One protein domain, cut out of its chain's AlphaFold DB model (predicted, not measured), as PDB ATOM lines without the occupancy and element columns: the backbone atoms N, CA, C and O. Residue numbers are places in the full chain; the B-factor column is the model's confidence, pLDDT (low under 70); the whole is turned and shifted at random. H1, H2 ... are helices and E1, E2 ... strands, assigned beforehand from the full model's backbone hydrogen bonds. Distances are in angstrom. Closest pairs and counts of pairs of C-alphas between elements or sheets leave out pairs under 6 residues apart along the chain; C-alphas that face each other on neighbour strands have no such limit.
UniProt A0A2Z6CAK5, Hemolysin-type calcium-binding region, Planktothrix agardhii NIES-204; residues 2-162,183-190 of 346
ATOM      1  N   LYS A   2      31.574 -39.404  18.003       53.25
ATOM      2  CA  LYS A   2      31.549 -38.011  18.463       53.25
ATOM      3  C   LYS A   2      31.110 -37.158  17.272       53.25
ATOM      4  O   LYS A   2      31.808 -37.193  16.276       53.25
ATOM      5  N   THR A   3      29.977 -36.477  17.382       69.75
ATOM      6  CA  THR A   3      29.542 -35.461  16.419       69.75
ATOM      7  C   THR A   3      30.371 -34.195  16.641       69.75
ATOM      8  O   THR A   3      30.561 -33.775  17.793       69.75
ATOM      9  N   GLY A   4      30.938 -33.637  15.579       80.12
ATOM     10  CA  GLY A   4      31.626 -32.352  15.577       80.12
ATOM     11  C   GLY A   4      30.774 -31.264  14.931       80.12
ATOM     12  O   GLY A   4      30.022 -31.511  13.996       80.12
ATOM     13  N   GLU A   5      30.904 -30.048  15.451       85.12
ATOM     14  CA  GLU A   5      30.360 -28.834  14.842       85.12
ATOM     15  C   GLU A   5      31.544 -27.941  14.466       85.12
ATOM     16  O   GLU A   5      32.363 -27.587  15.325       85.12
ATOM     17  N   TYR A   6      31.656 -27.594  13.185       83.94
ATOM     18  CA  TYR A   6      32.742 -26.784  12.637       83.94
ATOM     19  C   TYR A   6      32.165 -25.517  12.021       83.94
ATOM     20  O   TYR A   6      31.450 -25.573  11.030       83.94
ATOM     21  N   ASN A   7      32.496 -24.363  12.600       81.00
ATOM     22  CA  ASN A   7      32.015 -23.070  12.120       81.00
ATOM     23  C   ASN A   7      33.155 -22.294  11.448       81.00
ATOM     24  O   ASN A   7      34.055 -21.789  12.129       81.00
ATOM     25  N   PHE A   8      33.099 -22.186  10.121       74.88
ATOM     26  CA  PHE A   8      34.119 -21.503   9.319       74.88
ATOM     27  C   PHE A   8      34.064 -19.976   9.439       74.88
ATOM     28  O   PHE A   8      35.087 -19.315   9.247       74.88
ATOM     29  N   GLY A   9      32.934 -19.410   9.872       63.69
ATOM     30  CA  GLY A   9      32.796 -17.972  10.117       63.69
ATOM     31  C   GLY A   9      33.691 -17.471  11.258       63.69
ATOM     32  O   GLY A   9      34.082 -16.308  11.292       63.69
ATOM     33  N   ASN A  10      34.085 -18.356  12.179       68.62
ATOM     34  CA  ASN A  10      34.960 -18.007  13.300       68.62
ATOM     35  C   ASN A  10      36.460 -18.125  12.979       68.62
ATOM     36  O   ASN A  10      37.289 -17.757  13.817       68.62
ATOM     37  N   LEU A  11      36.831 -18.653  11.806       68.50
ATOM     38  CA  LEU A  11      38.232 -18.770  11.411       68.50
ATOM     39  C   LEU A  11      38.723 -17.459  10.776       68.50
ATOM     40  O   LEU A  11      38.039 -16.885   9.930       68.50
ATOM     41  N   PRO A  12      39.914 -16.957  11.134       71.69
ATOM     42  CA  PRO A  12      40.440 -15.736  10.532       71.69
ATOM     43  C   PRO A  12      40.794 -15.960   9.051       71.69
ATOM     44  O   PRO A  12      41.724 -16.692   8.738       71.69
ATOM     45  N   GLY A  13      40.085 -15.295   8.136       71.44
ATOM     46  CA  GLY A  13      40.376 -15.287   6.691       71.44
ATOM     47  C   GLY A  13      41.411 -14.232   6.278       71.44
ATOM     48  O   GLY A  13      41.247 -13.587   5.244       71.44
ATOM     49  N   THR A  14      42.416 -13.970   7.124       77.81
ATOM     50  CA  THR A  14      43.422 -12.921   6.887       77.81
ATOM     51  C   THR A  14      44.703 -13.486   6.282       77.81
ATOM     52  O   THR A  14      45.048 -14.654   6.475       77.81
ATOM     53  N   TYR A  15      45.458 -12.623   5.599       80.69
ATOM     54  CA  TYR A  15      46.746 -12.980   5.008       80.69
ATOM     55  C   TYR A  15      47.747 -13.500   6.043       80.69
ATOM     56  O   TYR A  15      48.483 -14.448   5.774       80.69
ATOM     57  N   GLU A  16      47.758 -12.939   7.254       84.06
ATOM     58  CA  GLU A  16      48.647 -13.385   8.328       84.06
ATOM     59  C   GLU A  16      48.328 -14.811   8.783       84.06
ATOM     60  O   GLU A  16      49.244 -15.589   9.059       84.06
ATOM     61  N   TYR A  17      47.042 -15.169   8.851       84.94
ATOM     62  CA  TYR A  17      46.642 -16.523   9.213       84.94
ATOM     63  C   TYR A  17      46.950 -17.524   8.098       84.94
ATOM     64  O   TYR A  17      47.541 -18.568   8.366       84.94
ATOM     65  N   SER A  18      46.651 -17.175   6.846       85.44
ATOM     66  CA  SER A  18      47.029 -17.987   5.681       85.44
ATOM     67  C   SER A  18      48.550 -18.191   5.601       85.44
ATOM     68  O   SER A  18      49.019 -19.313   5.418       85.44
ATOM     69  N   THR A  19      49.341 -17.151   5.892       88.19
ATOM     70  CA  THR A  19      50.811 -17.245   5.985       88.19
ATOM     71  C   THR A  19      51.253 -18.221   7.077       88.19
ATOM     72  O   THR A  19      52.188 -18.992   6.877       88.19
ATOM     73  N   LEU A  20      50.582 -18.250   8.232       90.94
ATOM     74  CA  LEU A  20      50.881 -19.242   9.267       90.94
ATOM     75  C   LEU A  20      50.656 -20.674   8.755       90.94
ATOM     76  O   LEU A  20      51.504 -21.538   8.987       90.94
ATOM     77  N   ILE A  21      49.543 -20.934   8.059       91.75
ATOM     78  CA  ILE A  21      49.253 -22.255   7.476       91.75
ATOM     79  C   ILE A  21      50.303 -22.608   6.409       91.75
ATOM     80  O   ILE A  21      50.810 -23.729   6.408       91.75
ATOM     81  N   HIS A  22      50.685 -21.648   5.562       92.00
ATOM     82  CA  HIS A  22      51.738 -21.796   4.552       92.00
ATOM     83  C   HIS A  22      53.071 -22.245   5.167       92.00
ATOM     84  O   HIS A  22      53.651 -23.254   4.762       92.00
ATOM     85  N   GLU A  23      53.546 -21.547   6.201       94.25
ATOM     86  CA  GLU A  23      54.819 -21.875   6.855       94.25
ATOM     87  C   GLU A  23      54.759 -23.208   7.620       94.25
ATOM     88  O   GLU A  23      55.746 -23.948   7.678       94.25
ATOM     89  N   LEU A  24      53.593 -23.574   8.166       94.69
ATOM     90  CA  LEU A  24      53.371 -24.919   8.706       94.69
ATOM     91  C   LEU A  24      53.447 -25.986   7.608       94.69
ATOM     92  O   LEU A  24      54.021 -27.048   7.846       94.69
ATOM     93  N   GLY A  25      52.937 -25.702   6.408       93.56
ATOM     94  CA  GLY A  25      53.103 -26.548   5.228       93.56
ATOM     95  C   GLY A  25      54.577 -26.821   4.930       93.56
ATOM     96  O   GLY A  25      54.977 -27.984   4.842       93.56
ATOM     97  N   HIS A  26      55.415 -25.781   4.888       93.19
ATOM     98  CA  HIS A  26      56.870 -25.938   4.750       93.19
ATOM     99  C   HIS A  26      57.494 -26.773   5.872       93.19
ATOM    100  O   HIS A  26      58.305 -27.663   5.605       93.19
ATOM    101  N   ALA A  27      57.099 -26.543   7.126       95.81
ATOM    102  CA  ALA A  27      57.578 -27.334   8.260       95.81
ATOM    103  C   ALA A  27      57.181 -28.823   8.164       95.81
ATOM    104  O   ALA A  27      57.893 -29.687   8.677       95.81
ATOM    105  N   LEU A  28      56.072 -29.121   7.482       93.75
ATOM    106  CA  LEU A  28      55.583 -30.464   7.156       93.75
ATOM    107  C   LEU A  28      56.112 -30.988   5.807       93.75
ATOM    108  O   LEU A  28      55.645 -32.008   5.308       93.75
ATOM    109  N   GLY A  29      57.094 -30.318   5.203       91.06
ATOM    110  CA  GLY A  29      57.754 -30.780   3.983       91.06
ATOM    111  C   GLY A  29      57.006 -30.479   2.685       91.06
ATOM    112  O   GLY A  29      57.384 -31.026   1.649       91.06
ATOM    113  N   LEU A  30      55.981 -29.624   2.712       90.00
ATOM    114  CA  LEU A  30      55.386 -29.093   1.489       90.00
ATOM    115  C   LEU A  30      56.314 -28.059   0.853       90.00
ATOM    116  O   LEU A  30      56.956 -27.246   1.523       90.00
ATOM    117  N   GLU A  31      56.356 -28.077  -0.469       88.69
ATOM    118  CA  GLU A  31      57.069 -27.096  -1.268       88.69
ATOM    119  C   GLU A  31      56.070 -26.288  -2.088       88.69
ATOM    120  O   GLU A  31      54.928 -26.692  -2.311       88.69
ATOM    121  N   HIS A  32      56.527 -25.141  -2.566       87.38
ATOM    122  CA  HIS A  32      55.814 -24.362  -3.563       87.38
ATOM    123  C   HIS A  32      55.513 -25.196  -4.823       87.38
ATOM    124  O   HIS A  32      56.401 -25.911  -5.304       87.38
ATOM    125  N   PRO A  33      54.301 -25.087  -5.402       79.25
ATOM    126  CA  PRO A  33      53.893 -25.866  -6.575       79.25
ATOM    127  C   PRO A  33      54.518 -25.357  -7.887       79.25
ATOM    128  O   PRO A  33      54.340 -25.983  -8.935       79.25
ATOM    129  N   GLY A  34      55.286 -24.263  -7.829       75.62
ATOM    130  CA  GLY A  34      56.124 -23.718  -8.894       75.62
ATOM    131  C   GLY A  34      57.501 -23.270  -8.379       75.62
ATOM    132  O   GLY A  34      57.788 -23.280  -7.183       75.62
ATOM    133  N   ASN A  35      58.390 -22.880  -9.290       67.06
ATOM    134  CA  ASN A  35      59.656 -22.223  -8.974       67.06
ATOM    135  C   ASN A  35      59.422 -20.708  -8.884       67.06
ATOM    136  O   ASN A  35      59.444 -20.022  -9.902       67.06
ATOM    137  N   TYR A  36      59.204 -20.182  -7.678       63.22
ATOM    138  CA  TYR A  36      58.975 -18.746  -7.469       63.22
ATOM    139  C   TYR A  36      60.229 -17.951  -7.106       63.22
ATOM    140  O   TYR A  36      60.124 -16.814  -6.641       63.22
ATOM    141  N   ASN A  37      61.425 -18.499  -7.334       56.47
ATOM    142  CA  ASN A  37      62.619 -17.660  -7.325       56.47
ATOM    143  C   ASN A  37      62.414 -16.551  -8.366       56.47
ATOM    144  O   ASN A  37      62.199 -16.837  -9.543       56.47
ATOM    145  N   ALA A  38      62.398 -15.298  -7.901       40.00
ATOM    146  CA  ALA A  38      61.913 -14.142  -8.650       40.00
ATOM    147  C   ALA A  38      62.426 -14.111 -10.106       40.00
ATOM    148  O   ALA A  38      63.564 -13.722 -10.367       40.00
ATOM    149  N   GLY A  39      61.560 -14.498 -11.051       48.78
ATOM    150  CA  GLY A  39      61.794 -14.400 -12.495       48.78
ATOM    151  C   GLY A  39      62.141 -15.695 -13.241       48.78
ATOM    152  O   GLY A  39      62.315 -15.636 -14.460       48.78
ATOM    153  N   GLU A  40      62.227 -16.854 -12.586       53.97
ATOM    154  CA  GLU A  40      62.521 -18.122 -13.270       53.97
ATOM    155  C   GLU A  40      61.248 -18.883 -13.671       53.97
ATOM    156  O   GLU A  40      60.298 -19.000 -12.908       53.97
ATOM    157  N   LYS A  41      61.216 -19.428 -14.895       59.59
ATOM    158  CA  LYS A  41      60.159 -20.368 -15.308       59.59
ATOM    159  C   LYS A  41      60.376 -21.723 -14.624       59.59
ATOM    160  O   LYS A  41      61.522 -22.109 -14.389       59.59
ATOM    161  N   ASN A  42      59.298 -22.480 -14.396       63.09
ATOM    162  CA  ASN A  42      59.386 -23.863 -13.915       63.09
ATOM    163  C   ASN A  42      60.327 -24.679 -14.824       63.09
ATOM    164  O   ASN A  42      60.099 -24.730 -16.041       63.09
ATOM    165  N   PRO A  43      61.391 -25.300 -14.281       61.44
ATOM    166  CA  PRO A  43      62.291 -26.110 -15.087       61.44
ATOM    167  C   PRO A  43      61.534 -27.295 -15.702       61.44
ATOM    168  O   PRO A  43      60.722 -27.946 -15.046       61.44
ATOM    169  N   THR A  44      61.797 -27.553 -16.984       63.53
ATOM    170  CA  THR A  44      61.188 -28.639 -17.764       63.53
ATOM    171  C   THR A  44      62.296 -29.540 -18.331       63.53
ATOM    172  O   THR A  44      63.089 -29.074 -19.152       63.53
ATOM    173  N   PRO A  45      62.396 -30.821 -17.913       63.94
ATOM    174  CA  PRO A  45      61.543 -31.516 -16.941       63.94
ATOM    175  C   PRO A  45      61.787 -31.051 -15.489       63.94
ATOM    176  O   PRO A  45      62.854 -30.505 -15.195       63.94
ATOM    177  N   PRO A  46      60.824 -31.272 -14.575       63.94
ATOM    178  CA  PRO A  46      61.008 -30.975 -13.159       63.94
ATOM    179  C   PRO A  46      62.176 -31.781 -12.557       63.94
ATOM    180  O   PRO A  46      62.489 -32.874 -13.046       63.94
ATOM    181  N   PRO A  47      62.826 -31.276 -11.488       69.06
ATOM    182  CA  PRO A  47      63.827 -32.032 -10.748       69.06
ATOM    183  C   PRO A  47      63.268 -33.385 -10.274       69.06
ATOM    184  O   PRO A  47      62.082 -33.469  -9.946       69.06
ATOM    185  N   PRO A  48      64.095 -34.443 -10.193       68.19
ATOM    186  CA  PRO A  48      63.647 -35.743  -9.706       68.19
ATOM    187  C   PRO A  48      62.967 -35.634  -8.335       68.19
ATOM    188  O   PRO A  48      63.546 -35.086  -7.402       68.19
ATOM    189  N   GLY A  49      61.747 -36.165  -8.224       65.62
ATOM    190  CA  GLY A  49      60.956 -36.122  -6.990       65.62
ATOM    191  C   GLY A  49      60.112 -34.858  -6.794       65.62
ATOM    192  O   GLY A  49      59.377 -34.803  -5.814       65.62
ATOM    193  N   ARG A  50      60.160 -33.879  -7.712       68.38
ATOM    194  CA  ARG A  50      59.233 -32.736  -7.728       68.38
ATOM    195  C   ARG A  50      58.127 -32.911  -8.761       68.38
ATOM    196  O   ARG A  50      58.371 -33.334  -9.890       68.38
ATOM    197  N   VAL A  51      56.927 -32.485  -8.380       67.19
ATOM    198  CA  VAL A  51      55.787 -32.285  -9.276       67.19
ATOM    199  C   VAL A  51      55.437 -30.805  -9.216       67.19
ATOM    200  O   VAL A  51      55.133 -30.297  -8.143       67.19
ATOM    201  N   PHE A  52      55.518 -30.112 -10.354       75.62
ATOM    202  CA  PHE A  52      54.994 -28.752 -10.464       75.62
ATOM    203  C   PHE A  52      53.557 -28.805 -10.964       75.62
ATOM    204  O   PHE A  52      53.256 -29.579 -11.879       75.62
ATOM    205  N   LEU A  53      52.692 -27.970 -10.393       69.75
ATOM    206  CA  LEU A  53      51.338 -27.815 -10.906       69.75
ATOM    207  C   LEU A  53      51.370 -27.048 -12.240       69.75
ATOM    208  O   LEU A  53      52.210 -26.159 -12.435       69.75
ATOM    209  N   PRO A  54      50.469 -27.369 -13.185       68.75
ATOM    210  CA  PRO A  54      50.173 -26.489 -14.309       68.75
ATOM    211  C   PRO A  54      49.797 -25.087 -13.816       68.75
ATOM    212  O   PRO A  54      49.172 -24.952 -12.769       68.75
ATOM    213  N   PHE A  55      50.113 -24.048 -14.594       68.38
ATOM    214  CA  PHE A  55      49.849 -22.650 -14.218       68.38
ATOM    215  C   PHE A  55      48.384 -22.385 -13.823       68.38
ATOM    216  O   PHE A  55      48.120 -21.632 -12.897       68.38
ATOM    217  N   GLU A  56      47.434 -23.039 -14.492       67.38
ATOM    218  CA  GLU A  56      45.996 -22.925 -14.202       67.38
ATOM    219  C   GLU A  56      45.617 -23.494 -12.823       67.38
ATOM    220  O   GLU A  56      44.653 -23.055 -12.202       67.38
ATOM    221  N   GLN A  57      46.391 -24.460 -12.326       71.38
ATOM    222  CA  GLN A  57      46.176 -25.129 -11.044       71.38
ATOM    223  C   GLN A  57      47.021 -24.542  -9.912       71.38
ATOM    224  O   GLN A  57      46.673 -24.716  -8.747       71.38
ATOM    225  N   ASP A  58      48.104 -23.849 -10.254       75.50
ATOM    226  CA  ASP A  58      48.958 -23.111  -9.335       75.50
ATOM    227  C   ASP A  58      48.254 -21.829  -8.867       75.50
ATOM    228  O   ASP A  58      48.429 -20.749  -9.441       75.50
ATOM    229  N   ASN A  59      47.385 -21.975  -7.867       76.06
ATOM    230  CA  ASN A  59      46.690 -20.869  -7.233       76.06
ATOM    231  C   ASN A  59      46.268 -21.183  -5.783       76.06
ATOM    232  O   ASN A  59      46.175 -22.345  -5.381       76.06
ATOM    233  N   SER A  60      45.969 -20.137  -5.006       78.38
ATOM    234  CA  SER A  60      45.625 -20.223  -3.582       78.38
ATOM    235  C   SER A  60      44.278 -20.889  -3.295       78.38
ATOM    236  O   SER A  60      43.989 -21.202  -2.145       78.38
ATOM    237  N   ARG A  61      43.449 -21.152  -4.315       76.62
ATOM    238  CA  ARG A  61      42.222 -21.956  -4.178       76.62
ATOM    239  C   ARG A  61      42.497 -23.454  -4.210       76.62
ATOM    240  O   ARG A  61      41.704 -24.240  -3.710       76.62
ATOM    241  N   ASN A  62      43.647 -23.842  -4.744       75.12
ATOM    242  CA  ASN A  62      44.051 -25.232  -4.856       75.12
ATOM    243  C   ASN A  62      45.130 -25.625  -3.834       75.12
ATOM    244  O   ASN A  62      45.187 -26.784  -3.424       75.12
ATOM    245  N   THR A  63      45.980 -24.681  -3.419       81.56
ATOM    246  CA  THR A  63      47.064 -24.901  -2.449       81.56
ATOM    247  C   THR A  63      47.441 -23.603  -1.742       81.56
ATOM    248  O   THR A  63      47.704 -22.594  -2.395       81.56
ATOM    249  N   VAL A  64      47.552 -23.624  -0.412       87.50
ATOM    250  CA  VAL A  64      48.088 -22.486   0.360       87.50
ATOM    251  C   VAL A  64      49.565 -22.229   0.060       87.50
ATOM    252  O   VAL A  64      50.084 -21.162   0.376       87.50
ATOM    253  N   MET A  65      50.255 -23.185  -0.570       87.50
ATOM    254  CA  MET A  65      51.658 -23.057  -0.967       87.50
ATOM    255  C   MET A  65      51.850 -22.201  -2.229       87.50
ATOM    256  O   MET A  65      52.987 -21.926  -2.609       87.50
ATOM    257  N   SER A  66      50.774 -21.782  -2.895       83.06
ATOM    258  CA  SER A  66      50.835 -20.913  -4.073       83.06
ATOM    259  C   SER A  66      50.952 -19.436  -3.690       83.06
ATOM    260  O   SER A  66      50.257 -18.958  -2.796       83.06
ATOM    261  N   TYR A  67      51.751 -18.675  -4.446       78.75
ATOM    262  CA  TYR A  67      51.743 -17.203  -4.394       78.75
ATOM    263  C   TYR A  67      50.761 -16.549  -5.370       78.75
ATOM    264  O   TYR A  67      50.561 -15.335  -5.333       78.75
ATOM    265  N   ASN A  68      50.156 -17.323  -6.267       75.06
ATOM    266  CA  ASN A  68      49.103 -16.842  -7.147       75.06
ATOM    267  C   ASN A  68      47.754 -16.875  -6.402       75.06
ATOM    268  O   ASN A  68      47.343 -17.954  -5.977       75.06
ATOM    269  N   PRO A  69      47.035 -15.747  -6.262       66.88
ATOM    270  CA  PRO A  69      45.748 -15.704  -5.564       66.88
ATOM    271  C   PRO A  69      44.589 -16.362  -6.340       66.88
ATOM    272  O   PRO A  69      43.503 -16.531  -5.795       66.88
ATOM    273  N   GLY A  70      44.778 -16.724  -7.616       58.91
ATOM    274  CA  GLY A  70      43.782 -17.479  -8.387       58.91
ATOM    275  C   GLY A  70      42.562 -16.703  -8.879       58.91
ATOM    276  O   GLY A  70      41.723 -17.297  -9.549       58.91
ATOM    277  N   SER A  71      42.443 -15.400  -8.611       54.03
ATOM    278  CA  SER A  71      41.422 -14.566  -9.249       54.03
ATOM    279  C   SER A  71      41.880 -14.149 -10.651       54.03
ATOM    280  O   SER A  71      43.014 -13.712 -10.852       54.03
ATOM    281  N   ALA A  72      40.981 -14.224 -11.638       39.44
ATOM    282  CA  ALA A  72      41.223 -13.729 -13.001       39.44
ATOM    283  C   ALA A  72      41.554 -12.217 -13.055       39.44
ATOM    284  O   ALA A  72      41.982 -11.696 -14.085       39.44
ATOM    285  N   THR A  73      41.388 -11.508 -11.939       37.34
ATOM    286  CA  THR A  73      41.776 -10.116 -11.727       37.34
ATOM    287  C   THR A  73      42.957 -10.047 -10.763       37.34
ATOM    288  O   THR A  73      42.810  -9.995  -9.541       37.34
ATOM    289  N   ALA A  74      44.166 -10.027 -11.321       30.66
ATOM    290  CA  ALA A  74      45.358  -9.660 -10.571       30.66
ATOM    291  C   ALA A  74      45.154  -8.275  -9.923       30.66
ATOM    292  O   ALA A  74      44.956  -7.286 -10.630       30.66
ATOM    293  N   GLY A  75      45.215  -8.206  -8.590       38.38
ATOM    294  CA  GLY A  75      45.186  -6.942  -7.845       38.38
ATOM    295  C   GLY A  75      43.948  -6.681  -6.990       38.38
ATOM    296  O   GLY A  75      43.806  -5.560  -6.505       38.38
ATOM    297  N   ASP A  76      43.082  -7.670  -6.765       43.34
ATOM    298  CA  ASP A  76      41.977  -7.501  -5.822       43.34
ATOM    299  C   ASP A  76      42.511  -7.558  -4.380       43.34
ATOM    300  O   ASP A  76      42.645  -8.620  -3.774       43.34
ATOM    301  N   ALA A  77      42.876  -6.396  -3.833       42.41
ATOM    302  CA  ALA A  77      43.425  -6.208  -2.484       42.41
ATOM    303  C   ALA A  77      42.420  -6.516  -1.343       42.41
ATOM    304  O   ALA A  77      42.524  -5.961  -0.250       42.41
ATOM    305  N   GLY A  78      41.440  -7.384  -1.604       52.62
ATOM    306  CA  GLY A  78      40.384  -7.809  -0.690       52.62
ATOM    307  C   GLY A  78      39.826  -9.206  -0.988       52.62
ATOM    308  O   GLY A  78      38.774  -9.550  -0.453       52.62
ATOM    309  N   ALA A  79      40.488 -10.010  -1.832       59.75
ATOM    310  CA  ALA A  79      40.112 -11.412  -1.999       59.75
ATOM    311  C   ALA A  79      40.395 -12.189  -0.696       59.75
ATOM    312  O   ALA A  79      41.462 -12.007  -0.109       59.75
ATOM    313  N   PRO A  80      39.473 -13.049  -0.229       68.88
ATOM    314  CA  PRO A  80      39.686 -13.813   0.992       68.88
ATOM    315  C   PRO A  80      40.823 -14.812   0.854       68.88
ATOM    316  O   PRO A  80      41.002 -15.446  -0.197       68.88
ATOM    317  N   GLU A  81      41.536 -14.976   1.959       77.50
ATOM    318  CA  GLU A  81      42.655 -15.891   2.091       77.50
ATOM    319  C   GLU A  81      42.186 -17.244   2.646       77.50
ATOM    320  O   GLU A  81      41.257 -17.273   3.461       77.50
ATOM    321  N   PRO A  82      42.804 -18.364   2.228       80.62
ATOM    322  CA  PRO A  82      42.491 -19.685   2.764       80.62
ATOM    323  C   PRO A  82      42.527 -19.742   4.296       80.62
ATOM    324  O   PRO A  82      43.507 -19.355   4.935       80.62
ATOM    325  N   GLN A  83      41.457 -20.278   4.881       81.56
ATOM    326  CA  GLN A  83      41.319 -20.526   6.320       81.56
ATOM    327  C   GLN A  83      41.760 -21.944   6.704       81.56
ATOM    328  O   GLN A  83      41.930 -22.253   7.882       81.56
ATOM    329  N   THR A  84      41.934 -22.826   5.723       84.06
ATOM    330  CA  THR A  84      42.387 -24.205   5.920       84.06
ATOM    331  C   THR A  84      43.452 -24.566   4.897       84.06
ATOM    332  O   THR A  84      43.710 -23.827   3.950       84.06
ATOM    333  N   LEU A  85      44.044 -25.749   5.071       86.50
ATOM    334  CA  LEU A  85      44.707 -26.440   3.969       86.50
ATOM    335  C   LEU A  85      43.714 -26.602   2.808       86.50
ATOM    336  O   LEU A  85      42.533 -26.882   3.038       86.50
ATOM    337  N   MET A  86      44.201 -26.412   1.587       81.88
ATOM    338  CA  MET A  86      43.429 -26.522   0.349       81.88
ATOM    339  C   MET A  86      43.626 -27.917  -0.278       81.88
ATOM    340  O   MET A  86      44.459 -28.695   0.208       81.88
ATOM    341  N   PRO A  87      42.879 -28.292  -1.335       77.31
ATOM    342  CA  PRO A  87      42.817 -29.679  -1.801       77.31
ATOM    343  C   PRO A  87      44.177 -30.326  -2.099       77.31
ATOM    344  O   PRO A  87      44.418 -31.462  -1.684       77.31
ATOM    345  N   PHE A  88      45.104 -29.623  -2.761       80.00
ATOM    346  CA  PHE A  88      46.427 -30.186  -3.051       80.00
ATOM    347  C   PHE A  88      47.341 -30.252  -1.829       80.00
ATOM    348  O   PHE A  88      48.186 -31.144  -1.773       80.00
ATOM    349  N   ASP A  89      47.154 -29.384  -0.833       86.44
ATOM    350  CA  ASP A  89      47.908 -29.473   0.420       86.44
ATOM    351  C   ASP A  89      47.523 -30.745   1.177       86.44
ATOM    352  O   ASP A  89      48.389 -31.494   1.634       86.44
ATOM    353  N   ILE A  90      46.217 -31.023   1.258       81.56
ATOM    354  CA  ILE A  90      45.675 -32.230   1.890       81.56
ATOM    355  C   ILE A  90      46.216 -33.473   1.177       81.56
ATOM    356  O   ILE A  90      46.768 -34.361   1.829       81.56
ATOM    357  N   LEU A  91      46.136 -33.515  -0.156       78.75
ATOM    358  CA  LEU A  91      46.649 -34.632  -0.953       78.75
ATOM    359  C   LEU A  91      48.154 -34.846  -0.771       78.75
ATOM    360  O   LEU A  91      48.603 -35.982  -0.599       78.75
ATOM    361  N   ALA A  92      48.945 -33.773  -0.782       82.69
ATOM    362  CA  ALA A  92      50.388 -33.862  -0.601       82.69
ATOM    363  C   ALA A  92      50.750 -34.377   0.800       82.69
ATOM    364  O   ALA A  92      51.589 -35.269   0.938       82.69
ATOM    365  N   LEU A  93      50.078 -33.890   1.847       86.56
ATOM    366  CA  LEU A  93      50.298 -34.367   3.214       86.56
ATOM    367  C   LEU A  93      49.864 -35.824   3.395       86.56
ATOM    368  O   LEU A  93      50.561 -36.587   4.065       86.56
ATOM    369  N   GLN A  94      48.763 -36.247   2.771       83.69
ATOM    370  CA  GLN A  94      48.343 -37.651   2.761       83.69
ATOM    371  C   GLN A  94      49.349 -38.546   2.040       83.69
ATOM    372  O   GLN A  94      49.604 -39.664   2.487       83.69
ATOM    373  N   PHE A  95      49.957 -38.065   0.955       82.31
ATOM    374  CA  PHE A  95      51.022 -38.791   0.270       82.31
ATOM    375  C   PHE A  95      52.265 -38.951   1.159       82.31
ATOM    376  O   PHE A  95      52.833 -40.040   1.233       82.31
ATOM    377  N   LEU A  96      52.672 -37.890   1.861       87.31
ATOM    378  CA  LEU A  96      53.861 -37.897   2.720       87.31
ATOM    379  C   LEU A  96      53.679 -38.717   4.003       87.31
ATOM    380  O   LEU A  96      54.614 -39.386   4.447       87.31
ATOM    381  N   TYR A  97      52.494 -38.662   4.611       90.00
ATOM    382  CA  TYR A  97      52.264 -39.156   5.973       90.00
ATOM    383  C   TYR A  97      51.191 -40.245   6.086       90.00
ATOM    384  O   TYR A  97      50.956 -40.756   7.186       90.00
ATOM    385  N   GLY A  98      50.576 -40.631   4.969       83.38
ATOM    386  CA  GLY A  98      49.436 -41.540   4.921       83.38
ATOM    387  C   GLY A  98      48.104 -40.843   5.217       83.38
ATOM    388  O   GLY A  98      48.044 -39.805   5.879       83.38
ATOM    389  N   VAL A  99      47.016 -41.449   4.741       81.31
ATOM    390  CA  VAL A  99      45.649 -40.990   5.020       81.31
ATOM    391  C   VAL A  99      45.310 -41.260   6.485       81.31
ATOM    392  O   VAL A  99      45.531 -42.362   6.993       81.31
ATOM    393  N   LYS A 100      44.764 -40.251   7.167       79.75
ATOM    394  CA  LYS A 100      44.250 -40.386   8.530       79.75
ATOM    395  C   LYS A 100      42.742 -40.226   8.530       79.75
ATOM    396  O   LYS A 100      42.233 -39.240   8.001       79.75
ATOM    397  N   ASN A 101      42.069 -41.157   9.198       79.56
ATOM    398  CA  ASN A 101      40.658 -41.005   9.502       79.56
ATOM    399  C   ASN A 101      40.495 -39.797  10.429       79.56
ATOM    400  O   ASN A 101      41.138 -39.720  11.482       79.56
ATOM    401  N   ASN A 102      39.660 -38.862  10.010       78.12
ATOM    402  CA  ASN A 102      39.283 -37.666  10.735       78.12
ATOM    403  C   ASN A 102      37.760 -37.526  10.690       78.12
ATOM    404  O   ASN A 102      37.162 -37.955   9.709       78.12
ATOM    405  N   ASN A 103      37.169 -36.949  11.737       82.31
ATOM    406  CA  ASN A 103      35.739 -36.625  11.771       82.31
ATOM    407  C   ASN A 103      34.828 -37.801  11.384       82.31
ATOM    408  O   ASN A 103      33.884 -37.637  10.657       82.31
ATOM    409  N   THR A 104      35.104 -39.021  11.865       86.56
ATOM    410  CA  THR A 104      34.325 -40.210  11.458       86.56
ATOM    411  C   THR A 104      32.891 -40.254  12.044       86.56
ATOM    412  O   THR A 104      32.390 -41.344  12.354       86.56
ATOM    413  N   GLY A 105      32.361 -39.112  12.481       89.50
ATOM    414  CA  GLY A 105      31.085 -38.955  13.167       89.50
ATOM    415  C   GLY A 105      29.995 -38.567  12.184       89.50
ATOM    416  O   GLY A 105      30.110 -38.856  11.018       89.50
ATOM    417  N   ASN A 106      28.906 -37.984  12.675       92.19
ATOM    418  CA  ASN A 106      28.019 -37.215  11.808       92.19
ATOM    419  C   ASN A 106      28.336 -35.762  12.135       92.19
ATOM    420  O   ASN A 106      28.090 -35.327  13.270       92.19
ATOM    421  N   ASP A 107      28.960 -35.063  11.208       90.81
ATOM    422  CA  ASP A 107      29.575 -33.771  11.454       90.81
ATOM    423  C   ASP A 107      28.825 -32.663  10.700       90.81
ATOM    424  O   ASP A 107      28.288 -32.864   9.610       90.81
ATOM    425  N   VAL A 108      28.740 -31.478  11.314       91.81
ATOM    426  CA  VAL A 108      28.079 -30.306  10.721       91.81
ATOM    427  C   VAL A 108      29.113 -29.225  10.433       91.81
ATOM    428  O   VAL A 108      29.846 -28.784  11.324       91.81
ATOM    429  N   TYR A 109      29.155 -28.791   9.178       87.00
ATOM    430  CA  TYR A 109      30.068 -27.795   8.637       87.00
ATOM    431  C   TYR A 109      29.296 -26.518   8.303       87.00
ATOM    432  O   TYR A 109      28.707 -26.405   7.231       87.00
ATOM    433  N   THR A 110      29.301 -25.554   9.221       87.50
ATOM    434  CA  THR A 110      28.518 -24.320   9.106       87.50
ATOM    435  C   THR A 110      29.336 -23.172   8.518       87.50
ATOM    436  O   THR A 110      30.441 -22.858   8.987       87.50
ATOM    437  N   PHE A 111      28.731 -22.482   7.557       79.50
ATOM    438  CA  PHE A 111      29.202 -21.250   6.936       79.50
ATOM    439  C   PHE A 111      28.259 -20.104   7.306       79.50
ATOM    440  O   PHE A 111      27.043 -20.240   7.245       79.50
ATOM    441  N   ASN A 112      28.823 -18.970   7.724       75.94
ATOM    442  CA  ASN A 112      28.037 -17.813   8.170       75.94
ATOM    443  C   ASN A 112      28.590 -16.514   7.596       75.94
ATOM    444  O   ASN A 112      29.809 -16.366   7.495       75.94
ATOM    445  N   ASP A 113      27.728 -15.540   7.329       68.25
ATOM    446  CA  ASP A 113      28.144 -14.183   7.007       68.25
ATOM    447  C   ASP A 113      28.937 -13.589   8.169       68.25
ATOM    448  O   ASP A 113      28.426 -13.309   9.258       68.25
ATOM    449  N   THR A 114      30.222 -13.361   7.934       60.50
ATOM    450  CA  THR A 114      31.071 -12.593   8.841       60.50
ATOM    451  C   THR A 114      31.774 -11.495   8.055       60.50
ATOM    452  O   THR A 114      31.720 -11.455   6.828       60.50
ATOM    453  N   ASN A 115      32.490 -10.598   8.741       50.97
ATOM    454  CA  ASN A 115      33.333  -9.592   8.075       50.97
ATOM    455  C   ASN A 115      34.439 -10.212   7.185       50.97
ATOM    456  O   ASN A 115      35.178  -9.472   6.537       50.97
ATOM    457  N   PHE A 116      34.585 -11.541   7.178       50.50
ATOM    458  CA  PHE A 116      35.542 -12.288   6.379       50.50
ATOM    459  C   PHE A 116      34.794 -13.198   5.402       50.50
ATOM    460  O   PHE A 116      34.005 -14.054   5.805       50.50
ATOM    461  N   LYS A 117      35.074 -13.041   4.106       65.88
ATOM    462  CA  LYS A 117      34.675 -14.030   3.101       65.88
ATOM    463  C   LYS A 117      35.435 -15.342   3.389       65.88
ATOM    464  O   LYS A 117      36.621 -15.295   3.710       65.88
ATOM    465  N   GLN A 118      34.756 -16.488   3.338       70.12
ATOM    466  CA  GLN A 118      35.306 -17.787   3.758       70.12
ATOM    467  C   GLN A 118      35.879 -18.563   2.568       70.12
ATOM    468  O   GLN A 118      35.267 -18.618   1.504       70.12
ATOM    469  N   VAL A 119      37.057 -19.162   2.753       74.44
ATOM    470  CA  VAL A 119      37.714 -20.042   1.773       74.44
ATOM    471  C   VAL A 119      38.283 -21.219   2.540       74.44
ATOM    472  O   VAL A 119      39.277 -21.087   3.256       74.44
ATOM    473  N   ALA A 120      37.638 -22.369   2.402       76.75
ATOM    474  CA  ALA A 120      37.981 -23.559   3.158       76.75
ATOM    475  C   ALA A 120      37.788 -24.831   2.332       76.75
ATOM    476  O   ALA A 120      37.068 -24.843   1.331       76.75
ATOM    477  N   THR A 121      38.440 -25.897   2.789       78.88
ATOM    478  CA  THR A 121      38.261 -27.269   2.316       78.88
ATOM    479  C   THR A 121      37.905 -28.167   3.491       78.88
ATOM    480  O   THR A 121      38.566 -28.136   4.530       78.88
ATOM    481  N   ILE A 122      36.875 -28.990   3.318       80.00
ATOM    482  CA  ILE A 122      36.444 -29.972   4.317       80.00
ATOM    483  C   ILE A 122      37.223 -31.278   4.111       80.00
ATOM    484  O   ILE A 122      37.260 -31.801   3.007       80.00
ATOM    485  N   TRP A 123      37.829 -31.831   5.164       81.06
ATOM    486  CA  TRP A 123      38.358 -33.201   5.169       81.06
ATOM    487  C   TRP A 123      37.587 -34.033   6.194       81.06
ATOM    488  O   TRP A 123      37.798 -33.879   7.402       81.06
ATOM    489  N   ASP A 124      36.743 -34.926   5.686       82.56
ATOM    490  CA  ASP A 124      35.964 -35.886   6.459       82.56
ATOM    491  C   ASP A 124      36.214 -37.291   5.894       82.56
ATOM    492  O   ASP A 124      36.474 -37.457   4.701       82.56
ATOM    493  N   SER A 125      36.226 -38.297   6.763       80.56
ATOM    494  CA  SER A 125      36.504 -39.688   6.400       80.56
ATOM    495  C   SER A 125      35.369 -40.655   6.722       80.56
ATOM    496  O   SER A 125      35.563 -41.870   6.606       80.56
ATOM    497  N   GLY A 126      34.201 -40.147   7.107       82.94
ATOM    498  CA  GLY A 126      32.968 -40.909   7.042       82.94
ATOM    499  C   GLY A 126      31.962 -40.476   8.080       82.94
ATOM    500  O   GLY A 126      32.321 -40.083   9.176       82.94
ATOM    501  N   GLY A 127      30.702 -40.700   7.769       88.88
ATOM    502  CA  GLY A 127      29.641 -40.108   8.542       88.88
ATOM    503  C   GLY A 127      28.369 -40.064   7.746       88.88
ATOM    504  O   GLY A 127      28.277 -40.674   6.685       88.88
ATOM    505  N   ILE A 128      27.391 -39.373   8.311       90.12
ATOM    506  CA  ILE A 128      26.338 -38.738   7.529       90.12
ATOM    507  C   ILE A 128      26.447 -37.264   7.880       90.12
ATOM    508  O   ILE A 128      26.042 -36.864   8.978       90.12
ATOM    509  N   ASP A 129      27.042 -36.499   6.979       90.50
ATOM    510  CA  ASP A 129      27.537 -35.160   7.271       90.50
ATOM    511  C   ASP A 129      26.660 -34.092   6.633       90.50
ATOM    512  O   ASP A 129      26.024 -34.310   5.602       90.50
ATOM    513  N   THR A 130      26.635 -32.917   7.253       91.00
ATOM    514  CA  THR A 130      25.819 -31.790   6.807       91.00
ATOM    515  C   THR A 130      26.690 -30.582   6.543       91.00
ATOM    516  O   THR A 130      27.469 -30.168   7.401       91.00
ATOM    517  N   VAL A 131      26.512 -29.963   5.381       87.38
ATOM    518  CA  VAL A 131      26.982 -28.598   5.157       87.38
ATOM    519  C   VAL A 131      25.817 -27.636   5.356       87.38
ATOM    520  O   VAL A 131      24.742 -27.826   4.798       87.38
ATOM    521  N   ASP A 132      26.036 -26.620   6.181       90.19
ATOM    522  CA  ASP A 132      25.015 -25.671   6.609       90.19
ATOM    523  C   ASP A 132      25.383 -24.256   6.153       90.19
ATOM    524  O   ASP A 132      26.346 -23.659   6.641       90.19
ATOM    525  N   PHE A 133      24.615 -23.738   5.197       85.94
ATOM    526  CA  PHE A 133      24.744 -22.397   4.632       85.94
ATOM    527  C   PHE A 133      23.670 -21.431   5.147       85.94
ATOM    528  O   PHE A 133      23.625 -20.287   4.700       85.94
ATOM    529  N   SER A 134      22.854 -21.836   6.124       88.25
ATOM    530  CA  SER A 134      21.718 -21.037   6.614       88.25
ATOM    531  C   SER A 134      22.115 -19.686   7.214       88.25
ATOM    532  O   SER A 134      21.292 -18.778   7.334       88.25
ATOM    533  N   GLY A 135      23.384 -19.536   7.598       82.38
ATOM    534  CA  GLY A 135      23.938 -18.288   8.101       82.38
ATOM    535  C   GLY A 135      24.456 -17.323   7.037       82.38
ATOM    536  O   GLY A 135      24.985 -16.277   7.419       82.38
ATOM    537  N   LEU A 136      24.392 -17.667   5.747       78.69
ATOM    538  CA  LEU A 136      24.823 -16.804   4.641       78.69
ATOM    539  C   LEU A 136      23.725 -15.822   4.197       78.69
ATOM    540  O   LEU A 136      22.536 -16.037   4.438       78.69
ATOM    541  N   SER A 137      24.136 -14.730   3.547       72.50
ATOM    542  CA  SER A 137      23.233 -13.662   3.094       72.50
ATOM    543  C   SER A 137      22.180 -14.178   2.122       72.50
ATOM    544  O   SER A 137      22.517 -14.834   1.143       72.50
ATOM    545  N   ALA A 138      20.931 -13.749   2.314       68.75
ATOM    546  CA  ALA A 138      19.821 -13.998   1.392       68.75
ATOM    547  C   ALA A 138      19.897 -13.196   0.072       68.75
ATOM    548  O   ALA A 138      19.108 -13.426  -0.839       68.75
ATOM    549  N   ASP A 139      20.797 -12.211  -0.029       64.81
ATOM    550  CA  ASP A 139      20.882 -11.315  -1.196       64.81
ATOM    551  C   ASP A 139      21.692 -11.907  -2.372       64.81
ATOM    552  O   ASP A 139      21.843 -11.255  -3.413       64.81
ATOM    553  N   GLU A 140      22.255 -13.107  -2.215       61.41
ATOM    554  CA  GLU A 140      23.104 -13.768  -3.208       61.41
ATOM    555  C   GLU A 140      22.458 -15.058  -3.729       61.41
ATOM    556  O   GLU A 140      21.644 -15.665  -3.046       61.41
ATOM    557  N   VAL A 141      22.818 -15.449  -4.958       57.69
ATOM    558  CA  VAL A 141      22.412 -16.734  -5.546       57.69
ATOM    559  C   VAL A 141      23.578 -17.703  -5.442       57.69
ATOM    560  O   VAL A 141      24.609 -17.502  -6.110       57.69
ATOM    561  N   TYR A 142      23.430 -18.750  -4.632       63.44
ATOM    562  CA  TYR A 142      24.471 -19.755  -4.454       63.44
ATOM    563  C   TYR A 142      24.210 -20.982  -5.321       63.44
ATOM    564  O   TYR A 142      23.098 -21.488  -5.412       63.44
ATOM    565  N   THR A 143      25.264 -21.493  -5.957       64.81
ATOM    566  CA  THR A 143      25.257 -22.829  -6.549       64.81
ATOM    567  C   THR A 143      25.929 -23.782  -5.571       64.81
ATOM    568  O   THR A 143      27.154 -23.752  -5.378       64.81
ATOM    569  N   LEU A 144      25.134 -24.648  -4.954       68.56
ATOM    570  CA  LEU A 144      25.578 -25.537  -3.897       68.56
ATOM    571  C   LEU A 144      25.657 -26.981  -4.402       68.56
ATOM    572  O   LEU A 144      24.719 -27.483  -5.011       68.56
ATOM    573  N   ARG A 145      26.798 -27.658  -4.211       69.81
ATOM    574  CA  ARG A 145      27.068 -28.971  -4.819       69.81
ATOM    575  C   ARG A 145      27.678 -29.949  -3.823       69.81
ATOM    576  O   ARG A 145      28.786 -29.732  -3.338       69.81
ATOM    577  N   LEU A 146      27.010 -31.080  -3.608       70.50
ATOM    578  CA  LEU A 146      27.512 -32.165  -2.752       70.50
ATOM    579  C   LEU A 146      28.463 -33.137  -3.474       70.50
ATOM    580  O   LEU A 146      28.941 -34.107  -2.885       70.50
ATOM    581  N   ALA A 147      28.744 -32.919  -4.762       60.75
ATOM    582  CA  ALA A 147      29.668 -33.759  -5.518       60.75
ATOM    583  C   ALA A 147      31.139 -33.505  -5.105       60.75
ATOM    584  O   ALA A 147      31.575 -32.350  -5.097       60.75
ATOM    585  N   PRO A 148      31.942 -34.558  -4.838       55.59
ATOM    586  CA  PRO A 148      33.341 -34.400  -4.441       55.59
ATOM    587  C   PRO A 148      34.173 -33.655  -5.491       55.59
ATOM    588  O   PRO A 148      34.093 -33.946  -6.687       55.59
ATOM    589  N   GLY A 149      35.031 -32.742  -5.039       49.00
ATOM    590  CA  GLY A 149      35.977 -32.008  -5.879       49.00
ATOM    591  C   GLY A 149      35.367 -30.866  -6.692       49.00
ATOM    592  O   GLY A 149      36.089 -30.250  -7.479       49.00
ATOM    593  N   LEU A 150      34.077 -30.564  -6.517       49.78
ATOM    594  CA  LEU A 150      33.451 -29.367  -7.075       49.78
ATOM    595  C   LEU A 150      33.375 -28.263  -6.008       49.78
ATOM    596  O   LEU A 150      33.105 -28.557  -4.848       49.78
ATOM    597  N   PRO A 151      33.612 -26.988  -6.364       50.59
ATOM    598  CA  PRO A 151      33.381 -25.888  -5.436       50.59
ATOM    599  C   PRO A 151      31.884 -25.669  -5.181       50.59
ATOM    600  O   PRO A 151      31.083 -25.720  -6.117       50.59
ATOM    601  N   PHE A 152      31.536 -25.318  -3.942       51.81
ATOM    602  CA  PHE A 152      30.376 -24.484  -3.638       51.81
ATOM    603  C   PHE A 152      30.726 -23.046  -4.021       51.81
ATOM    604  O   PHE A 152      31.727 -22.483  -3.559       51.81
ATOM    605  N   THR A 153      29.951 -22.456  -4.920       45.62
ATOM    606  CA  THR A 153      30.302 -21.156  -5.492       45.62
ATOM    607  C   THR A 153      29.064 -20.432  -6.001       45.62
ATOM    608  O   THR A 153      28.031 -21.051  -6.222       45.62
ATOM    609  N   THR A 154      29.135 -19.119  -6.197       41.19
ATOM    610  CA  THR A 154      28.037 -18.370  -6.819       41.19
ATOM    611  C   THR A 154      27.981 -18.677  -8.321       41.19
ATOM    612  O   THR A 154      29.012 -18.905  -8.967       41.19
ATOM    613  N   GLN A 155      26.791 -18.631  -8.925       36.12
ATOM    614  CA  GLN A 155      26.590 -18.921 -10.357       36.12
ATOM    615  C   GLN A 155      27.486 -18.053 -11.280       36.12
ATOM    616  O   GLN A 155      27.860 -18.453 -12.386       36.12
ATOM    617  N   ALA A 156      27.904 -16.873 -10.806       32.97
ATOM    618  CA  ALA A 156      28.792 -15.950 -11.511       32.97
ATOM    619  C   ALA A 156      30.256 -16.430 -11.621       32.97
ATOM    620  O   ALA A 156      30.943 -16.054 -12.573       32.97
ATOM    621  N   ALA A 157      30.737 -17.266 -10.698       35.72
ATOM    622  CA  ALA A 157      32.101 -17.805 -10.709       35.72
ATOM    623  C   ALA A 157      32.261 -19.030 -11.634       35.72
ATOM    624  O   ALA A 157      33.357 -19.291 -12.134       35.72
ATOM    625  N   LEU A 158      31.166 -19.739 -11.937       35.59
ATOM    626  CA  LEU A 158      31.154 -20.886 -12.858       35.59
ATOM    627  C   LEU A 158      31.249 -20.475 -14.333       35.59
ATOM    628  O   LEU A 158      31.718 -21.251 -15.156       35.59
ATOM    629  N   LYS A 159      30.884 -19.235 -14.681       34.03
ATOM    630  CA  LYS A 159      30.884 -18.736 -16.070       34.03
ATOM    631  C   LYS A 159      32.280 -18.547 -16.692       34.03
ATOM    632  O   LYS A 159      32.374 -18.175 -17.858       34.03
ATOM    633  N   GLY A 160      33.348 -18.760 -15.916       33.66
ATOM    634  CA  GLY A 160      34.749 -18.711 -16.360       33.66
ATOM    635  C   GLY A 160      35.512 -20.035 -16.218       33.66
ATOM    636  O   GLY A 160      36.666 -20.111 -16.634       33.66
ATOM    637  N   LEU A 161      34.885 -21.066 -15.649       34.78
ATOM    638  CA  LEU A 161      35.364 -22.443 -15.674       34.78
ATOM    639  C   LEU A 161      34.506 -23.156 -16.719       34.78
ATOM    640  O   LEU A 161      33.384 -23.544 -16.410       34.78
ATOM    641  N   ASP A 162      35.002 -23.288 -17.952       29.94
ATOM    642  CA  ASP A 162      34.375 -24.104 -19.003       29.94
ATOM    643  C   ASP A 162      34.334 -25.577 -18.548       29.94
ATOM    644  O   ASP A 162      35.140 -26.418 -18.949       29.94
ATOM    645  N   GLY A 183      34.507 -19.206  -3.076       47.97
ATOM    646  CA  GLY A 183      35.011 -20.530  -3.429       47.97
ATOM    647  C   GLY A 183      35.232 -21.324  -2.156       47.97
ATOM    648  O   GLY A 183      36.359 -21.404  -1.665       47.97
ATOM    649  N   THR A 184      34.153 -21.869  -1.603       47.06
ATOM    650  CA  THR A 184      34.240 -22.913  -0.583       47.06
ATOM    651  C   THR A 184      34.336 -24.231  -1.332       47.06
ATOM    652  O   THR A 184      33.457 -24.553  -2.121       47.06
ATOM    653  N   TYR A 185      35.403 -25.000  -1.142       47.41
ATOM    654  CA  TYR A 185      35.572 -26.259  -1.864       47.41
ATOM    655  C   TYR A 185      35.121 -27.418  -0.983       47.41
ATOM    656  O   TYR A 185      35.727 -27.704   0.053       47.41
ATOM    657  N   THR A 186      34.095 -28.147  -1.419       40.78
ATOM    658  CA  THR A 186      33.912 -29.528  -0.981       40.78
ATOM    659  C   THR A 186      35.055 -30.337  -1.566       40.78
ATOM    660  O   THR A 186      35.094 -30.672  -2.745       40.78
ATOM    661  N   SER A 187      36.043 -30.557  -0.706       46.78
ATOM    662  CA  SER A 187      36.920 -31.716  -0.643       46.78
ATOM    663  C   SER A 187      37.188 -32.510  -1.921       46.78
ATOM    664  O   SER A 187      36.306 -33.118  -2.530       46.78
ATOM    665  N   PHE A 188      38.470 -32.709  -2.192       45.84
ATOM    666  CA  PHE A 188      38.906 -33.872  -2.946       45.84
ATOM    667  C   PHE A 188      38.676 -35.122  -2.068       45.84
ATOM    668  O   PHE A 188      39.409 -35.330  -1.109       45.84
ATOM    669  N   THR A 189      37.674 -35.939  -2.418       50.19
ATOM    670  CA  THR A 189      37.320 -37.265  -1.846       50.19
ATOM    671  C   THR A 189      36.470 -37.352  -0.571       50.19
ATOM    672  O   THR A 189      36.164 -38.474  -0.180       50.19
ATOM    673  N   THR A 190      36.060 -36.250   0.063       65.56
ATOM    674  CA  THR A 190      35.005 -36.316   1.099       65.56
ATOM    675  C   THR A 190      33.644 -36.457   0.430       65.56
ATOM    676  O   THR A 190      33.383 -35.820  -0.591       65.56
TER     677      THR A 190
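AT A GLANCE: This is residues 2 to 162 and 183 to 190 of the 346 residues of the protein "Hemolysin-type calcium-binding region" of Planktothrix agardhii NIES-204 (UniProt A0A2Z6CAK5). A model with little regular structure: two small three-stranded sheets make one end, H1, H2 and much of the long loop 28 to 86 the other. The printed part has 169 residues, 53 in named elements, mixed class, in order E1 H1 H2 E2 E3 E4 E5 H3 E6. Sheet E1 E2 E3 is parallel, E4 E5 E6 antiparallel. It is compact, radius of gyration of the C-alphas 16.5 A, spanning 46 by 36 by 32 A.

HOW THE PARTS SIT: E1, residues 5 to 7, is parallel to E2, residues 108 to 112; N 6 and O 108 are 2.9 A apart. H1, residues 15 to 27, and H2, residues 87 to 97, are close but not clearly touching, the C-alphas of Gly 25 and Asp 89 being closest at 7.7 A. With E1 and E2 they form a strand-helix-strand unit, parallel neighbour strands joined through helices, its crossover right-handed. Every O i to N i+4 pair of H1 and H2 is within hydrogen-bond range. E3, residues 130 to 135, is parallel to E2, with N 109 and O 130 2.8 A apart. E4, residues 142 to 145, and E5, residues 151 to 154, form a hairpin, with N 143 and O 153 2.8 A apart. H3, residues 155 to 158, is on the E4 E5 E6 sheet. E6, residues 183 to 185, is antiparallel to E5, with N 152 and O 184 2.8 A apart.

IN THESE COORDINATES: C-alpha 5 opens E1 at (30.360, -28.834, 14.842); C-alpha 185 ends E6 at (35.572, -26.259, -1.864). H1 is 18.3 A long, H2 15.5 A.

THE WHOLE: Residues 163 to 182 are not printed; C-alphas 162 and 183 are 16.0 A apart. The links H1 to H2 and E2 to E3 are long. Mean pLDDT of the printed part is 70.6, with 75 residues under 70.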